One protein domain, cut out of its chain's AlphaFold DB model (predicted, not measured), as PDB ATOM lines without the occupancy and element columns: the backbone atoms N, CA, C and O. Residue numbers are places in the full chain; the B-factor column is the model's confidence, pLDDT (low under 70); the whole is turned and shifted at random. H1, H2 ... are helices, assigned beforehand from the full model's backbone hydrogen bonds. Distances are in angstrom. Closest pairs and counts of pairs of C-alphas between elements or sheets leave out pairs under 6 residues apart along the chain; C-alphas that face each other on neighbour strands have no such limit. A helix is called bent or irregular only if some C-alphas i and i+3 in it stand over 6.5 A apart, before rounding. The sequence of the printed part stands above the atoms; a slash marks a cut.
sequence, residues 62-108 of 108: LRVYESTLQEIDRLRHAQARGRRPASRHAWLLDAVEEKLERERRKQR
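This is residues 62 to 108 of the 108 residues of an uncharacterized protein of Deinococcus sp. AJ005 (UniProt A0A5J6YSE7). The longest helix, H2, stands out from the side of a shorter helix, H1, as the stem of a loose, uneven T. The two meet only near the beginning of H2, part-way along H1, and residues 93 to 108 stick out as a free arm. The printed part has 47 residues with two named helices, H1 then H2, and no named strand; its class is all helix. It is loose, with a radius of gyration of the C-alphas of 12.8 A, and its outline is flat, spanning 37 by 27 by 14 A.

Start with H2, residues 88 to 106, and look from there to H1, residues 66 to 79. They only just touch, with 3 pairs of C-alphas within 8 A; the closest are those of Arg 76 and Trp 91, 7.1 A apart. H1 takes part with residues 73 to 76 alone, and H2 with residues 88 to 91 alone. Their lines are about perpendicular, at 86 degrees, and their centres are 16.3 A apart. In both H1 and H2 every O i to N i+4 pair is within hydrogen-bond range.

Find C-alpha 88 at (-14.279, 41.641, 39.713); from there H2 runs 27.3 A to C-alpha 106 at (-19.385, 22.158, 58.143). Then go back to C-alpha 66 at (-2.851, 35.209, 34.934), where H1 begins; it runs 20.1 A to C-alpha 79. Neither helix is bent.

The two C-alphas farthest apart are those of Gly 82, in the link, and Arg 108, at 37.9 A. The link from H1 to H2 has 8 residues and is short; residues 78 to 83, of which 78 and 79 belong to H1, stand free. The printed part has no cut and ends at the chain's last residue, 108, where pLDDT is under 70; the mean of the printed part is 91.5.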
ATOM      1  N   LEU A  62      -4.078  41.221  45.964       90.31
ATOM      2  CA  LEU A  62      -3.963  39.782  45.724       90.31
ATOM      3  C   LEU A  62      -2.980  39.508  44.586       90.31
ATOM      4  O   LEU A  62      -3.115  40.054  43.490       90.31
ATOM      5  N   ARG A  63      -2.007  38.628  44.836       94.88
ATOM      6  CA  ARG A  63      -1.123  38.079  43.802       94.88
ATOM      7  C   ARG A  63      -1.698  36.756  43.325       94.88
ATOM      8  O   ARG A  63      -1.800  35.811  44.101       94.88
ATOM      9  N   VAL A  64      -2.070  36.702  42.056       94.56
ATOM     10  CA  VAL A  64      -2.664  35.527  41.415       94.56
ATOM     11  C   VAL A  64      -2.031  35.326  40.049       94.56
ATOM     12  O   VAL A  64      -1.568  36.282  39.425       94.56
ATOM     13  N   TYR A  65      -2.007  34.080  39.585       97.81
ATOM     14  CA  TYR A  65      -1.568  33.782  38.230       97.81
ATOM     15  C   TYR A  65      -2.549  34.357  37.208       97.81
ATOM     16  O   TYR A  65      -3.755  34.458  37.453       97.81
ATOM     17  N   GLU A  66      -2.032  34.695  36.029       95.56
ATOM     18  CA  GLU A  66      -2.851  35.209  34.934       95.56
ATOM     19  C   GLU A  66      -3.931  34.206  34.509       95.56
ATOM     20  O   GLU A  66      -5.078  34.590  34.286       95.56
ATOM     21  N   SER A  67      -3.594  32.914  34.472       97.56
ATOM     22  CA  SER A  67      -4.541  31.840  34.156       97.56
ATOM     23  C   SER A  67      -5.765  31.866  35.075       97.56
ATOM     24  O   SER A  67      -6.895  31.766  34.601       97.56
ATOM     25  N   THR A  68      -5.554  32.090  36.372       95.88
ATOM     26  CA  THR A  68      -6.627  32.208  37.365       95.88
ATOM     27  C   THR A  68      -7.480  33.457  37.136       95.88
ATOM     28  O   THR A  68      -8.703  33.386  37.222       95.88
ATOM     29  N   LEU A  69      -6.877  34.603  36.795       94.62
ATOM     30  CA  LEU A  69      -7.638  35.818  36.467       94.62
ATOM     31  C   LEU A  69      -8.522  35.628  35.232       94.62
ATOM     32  O   LEU A  69      -9.683  36.041  35.232       94.62
ATOM     33  N   GLN A  70      -7.988  34.982  34.195       96.31
ATOM     34  CA  GLN A  70      -8.743  34.681  32.982       96.31
ATOM     35  C   GLN A  70      -9.914  33.734  33.272       96.31
ATOM     36  O   GLN A  70     -11.004  33.917  32.730       96.31
ATOM     37  N   GLU A  71      -9.713  32.739  34.135       95.56
ATOM     38  CA  GLU A  71     -10.770  31.823  34.565       95.56
ATOM     39  C   GLU A  71     -11.890  32.553  35.320       95.56
ATOM     40  O   GLU A  71     -13.063  32.390  34.979       95.56
ATOM     41  N   ILE A  72     -11.537  33.427  36.269       93.25
ATOM     42  CA  ILE A  72     -12.502  34.262  37.000       93.25
ATOM     43  C   ILE A  72     -13.327  35.111  36.031       93.25
ATOM     44  O   ILE A  72     -14.555  35.149  36.123       93.25
ATOM     45  N   ASP A  73     -12.676  35.769  35.069       93.75
ATOM     46  CA  ASP A  73     -13.382  36.586  34.084       93.75
ATOM     47  C   ASP A  73     -14.358  35.741  33.253       93.75
ATOM     48  O   ASP A  73     -15.511  36.145  33.073       93.75
ATOM     49  N   ARG A  74     -13.950  34.546  32.803       94.25
ATOM     50  CA  ARG A  74     -14.826  33.623  32.061       94.25
ATOM     51  C   ARG A  74     -16.058  33.227  32.877       94.25
ATOM     52  O   ARG A  74     -17.174  33.347  32.369       94.25
ATOM     53  N   LEU A  75     -15.877  32.808  34.131       93.31
ATOM     54  CA  LEU A  75     -16.977  32.409  35.019       93.31
ATOM     55  C   LEU A  75     -17.945  33.566  35.277       93.31
ATOM     56  O   LEU A  75     -19.161  33.416  35.148       93.31
ATOM     57  N   ARG A  76     -17.405  34.754  35.548       92.50
ATOM     58  CA  ARG A  76     -18.180  35.975  35.775       92.50
ATOM     59  C   ARG A  76     -19.014  36.368  34.555       92.50
ATOM     60  O   ARG A  76     -20.172  36.761  34.696       92.50
ATOM     61  N   HIS A  77     -18.445  36.271  33.353       90.44
ATOM     62  CA  HIS A  77     -19.172  36.541  32.112       90.44
ATOM     63  C   HIS A  77     -20.268  35.502  31.849       90.44
ATOM     64  O   HIS A  77     -21.374  35.879  31.465       90.44
ATOM     65  N   ALA A  78     -19.999  34.221  32.112       89.62
ATOM     66  CA  ALA A  78     -20.986  33.153  31.959       89.62
ATOM     67  C   ALA A  78     -22.177  33.315  32.924       89.62
ATOM     68  O   ALA A  78     -23.333  33.140  32.534       89.62
ATOM     69  N   GLN A  79     -21.914  33.713  34.172       87.38
ATOM     70  CA  GLN A  79     -22.943  33.910  35.196       87.38
ATOM     71  C   GLN A  79     -23.871  35.096  34.895       87.38
ATOM     72  O   GLN A  79     -25.023  35.106  35.330       87.38
ATOM     73  N   ALA A  80     -23.413  36.073  34.110       84.62
ATOM     74  CA  ALA A  80     -24.171  37.286  33.835       84.62
ATOM     75  C   ALA A  80     -25.449  37.055  33.000       84.62
ATOM     76  O   ALA A  80     -26.291  37.948  32.966       84.62
ATOM     77  N   ARG A  81     -25.635  35.885  32.356       80.44
ATOM     78  CA  ARG A  81     -26.865  35.472  31.627       80.44
ATOM     79  C   ARG A  81     -27.515  36.599  30.798       80.44
ATOM     80  O   ARG A  81     -28.722  36.813  30.856       80.44
ATOM     81  N   GLY A  82     -26.705  37.351  30.047       76.62
ATOM     82  CA  GLY A  82     -27.172  38.452  29.189       76.62
ATOM     83  C   GLY A  82     -27.305  39.823  29.869       76.62
ATOM     84  O   GLY A  82     -27.651  40.798  29.212       76.62
ATOM     85  N   ARG A  83     -27.000  39.932  31.166       84.44
ATOM     86  CA  ARG A  83     -26.827  41.203  31.884       84.44
ATOM     87  C   ARG A  83     -25.358  41.619  31.899       84.44
ATOM     88  O   ARG A  83     -24.463  40.864  31.518       84.44
ATOM     89  N   ARG A  84     -25.098  42.841  32.367       84.88
ATOM     90  CA  ARG A  84     -23.731  43.299  32.623       84.88
ATOM     91  C   ARG A  84     -23.121  42.448  33.751       84.88
ATOM     92  O   ARG A  84     -23.761  42.321  34.795       84.88
ATOM     93  N   PRO A  85     -21.920  41.876  33.567       87.25
ATOM     94  CA  PRO A  85     -21.249  41.118  34.619       87.25
ATOM     95  C   PRO A  85     -20.945  42.013  35.825       87.25
ATOM     96  O   PRO A  85     -20.683  43.210  35.664       87.25
ATOM     97  N   ALA A  86     -20.948  41.416  37.020       88.75
ATOM     98  CA  ALA A  86     -20.520  42.082  38.245       88.75
ATOM     99  C   ALA A  86     -19.079  42.615  38.111       88.75
ATOM    100  O   ALA A  86     -18.303  42.171  37.260       88.75
ATOM    101  N   SER A  87     -18.692  43.581  38.946       92.62
ATOM    102  CA  SER A  87     -17.280  43.967  39.024       92.62
ATOM    103  C   SER A  87     -16.453  42.781  39.539       92.62
ATOM    104  O   SER A  87     -16.975  41.922  40.248       92.62
ATOM    105  N   ARG A  88     -15.158  42.710  39.189       90.56
ATOM    106  CA  ARG A  88     -14.279  41.641  39.713       90.56
ATOM    107  C   ARG A  88     -14.285  41.624  41.241       90.56
ATOM    108  O   ARG A  88     -14.347  40.560  41.833       90.56
ATOM    109  N   HIS A  89     -14.272  42.809  41.849       91.50
ATOM    110  CA  HIS A  89     -14.335  42.980  43.295       91.50
ATOM    111  C   HIS A  89     -15.619  42.398  43.899       91.50
ATOM    112  O   HIS A  89     -15.531  41.569  44.793       91.50
ATOM    113  N   ALA A  90     -16.794  42.779  43.381       91.94
ATOM    114  CA  ALA A  90     -18.069  42.272  43.889       91.94
ATOM    115  C   ALA A  90     -18.166  40.748  43.736       91.94
ATOM    116  O   ALA A  90     -18.488  40.055  44.688       91.94
ATOM    117  N   TRP A  91     -17.776  40.224  42.571       93.56
ATOM    118  CA  TRP A  91     -17.787  38.783  42.328       93.56
ATOM    119  C   TRP A  91     -16.861  38.013  43.284       93.56
ATOM    120  O   TRP A  91     -17.209  36.932  43.748       93.56
ATOM    121  N   LEU A  92     -15.683  38.567  43.599       93.06
ATOM    122  CA  LEU A  92     -14.757  37.965  44.559       93.06
ATOM    123  C   LEU A  92     -15.302  38.000  45.990       93.06
ATOM    124  O   LEU A  92     -15.132  37.015  46.702       93.06
ATOM    125  N   LEU A  93     -15.951  39.092  46.404       93.31
ATOM    126  CA  LEU A  93     -16.592  39.168  47.719       93.31
ATOM    127  C   LEU A  93     -17.704  38.127  47.851       93.31
ATOM    128  O   LEU A  93     -17.660  37.337  48.791       93.31
ATOM    129  N   ASP A  94     -18.603  38.044  46.868       93.62
ATOM    130  CA  ASP A  94     -19.690  37.058  46.854       93.62
ATOM    131  C   ASP A  94     -19.139  35.623  46.975       93.62
ATOM    132  O   ASP A  94     -19.623  34.812  47.766       93.62
ATOM    133  N   ALA A  95     -18.073  35.309  46.229       93.56
ATOM    134  CA  ALA A  95     -17.432  33.995  46.270       93.56
ATOM    135  C   ALA A  95     -16.777  33.691  47.633       93.56
ATOM    136  O   ALA A  95     -16.798  32.544  48.096       93.56
ATOM    137  N   VAL A  96     -16.184  34.698  48.285       94.62
ATOM    138  CA  VAL A  96     -15.601  34.563  49.628       94.62
ATOM    139  C   VAL A  96     -16.697  34.346  50.668       94.62
ATOM    140  O   VAL A  96     -16.576  33.432  51.483       94.62
ATOM    141  N   GLU A  97     -17.774  35.126  50.623       94.94
ATOM    142  CA  GLU A  97     -18.920  34.985  51.524       94.94
ATOM    143  C   GLU A  97     -19.559  33.598  51.402       94.94
ATOM    144  O   GLU A  97     -19.709  32.894  52.405       94.94
ATOM    145  N   GLU A  98     -19.814  33.133  50.176       95.06
ATOM    146  CA  GLU A  98     -20.350  31.795  49.911       95.06
ATOM    147  C   GLU A  98     -19.441  30.692  50.483       95.06
ATOM    148  O   GLU A  98     -19.908  29.711  51.080       95.06
ATOM    149  N   LYS A  99     -18.120  30.843  50.333       95.75
ATOM    150  CA  LYS A  99     -17.151  29.897  50.894       95.75
ATOM    151  C   LYS A  99     -17.163  29.926  52.424       95.75
ATOM    152  O   LYS A  99     -17.171  28.852  53.030       95.75
ATOM    153  N   LEU A 100     -17.200  31.104  53.046       95.31
ATOM    154  CA  LEU A 100     -17.261  31.253  54.503       95.31
ATOM    155  C   LEU A 100     -18.537  30.636  55.082       95.31
ATOM    156  O   LEU A 100     -18.471  29.931  56.089       95.31
ATOM    157  N   GLU A 101     -19.686  30.833  54.439       95.56
ATOM    158  CA  GLU A 101     -20.939  30.202  54.854       95.56
ATOM    159  C   GLU A 101     -20.871  28.676  54.790       95.56
ATOM    160  O   GLU A 101     -21.291  27.995  55.731       95.56
ATOM    161  N   ARG A 102     -20.317  28.120  53.705       95.25
ATOM    162  CA  ARG A 102     -20.143  26.667  53.552       95.25
ATOM    163  C   ARG A 102     -19.251  26.080  54.639       95.25
ATOM    164  O   ARG A 102     -19.573  25.019  55.164       95.25
ATOM    165  N   GLU A 103     -18.155  26.749  54.984       95.25
ATOM    166  CA  GLU A 103     -17.256  26.281  56.045       95.25
ATOM    167  C   GLU A 103     -17.897  26.411  57.436       95.25
ATOM    168  O   GLU A 103     -17.836  25.466  58.221       95.25
ATOM    169  N   ARG A 104     -18.625  27.503  57.718       94.50
ATOM    170  CA  ARG A 104     -19.396  27.650  58.971       94.50
ATOM    171  C   ARG A 104     -20.431  26.541  59.155       94.50
ATOM    172  O   ARG A 104     -20.649  26.099  60.278       94.50
ATOM    173  N   ARG A 105     -21.069  26.090  58.070       93.00
ATOM    174  CA  ARG A 105     -22.032  24.977  58.105       93.00
ATOM    175  C   ARG A 105     -21.376  23.620  58.347       93.00
ATOM    176  O   ARG A 105     -22.031  22.762  58.911       93.00
ATOM    177  N   LYS A 106     -20.124  23.416  57.922       92.44
ATOM    178  CA  LYS A 106     -19.385  22.158  58.143       92.44
ATOM    179  C   LYS A 106     -18.804  22.031  59.550       92.44
ATOM    180  O   LYS A 106     -18.530  20.924  59.987       92.44
ATOM    181  N   GLN A 107     -18.539  23.159  60.204       83.06
ATOM    182  CA  GLN A 107     -17.969  23.204  61.554       83.06
ATOM    183  C   GLN A 107     -19.028  23.106  62.664       83.06
ATOM    184  O   GLN A 107     -18.659  23.020  63.834       83.06
ATOM    185  N   ARG A 108     -20.317  23.153  62.312       66.50
ATOM    186  CA  ARG A 108     -21.445  22.887  63.213       66.50
ATOM    187  C   ARG A 108     -21.888  21.441  63.077       66.50
ATOM    188  O   ARG A 108     -22.280  20.879  64.118       66.50
TER     189      ARG A 108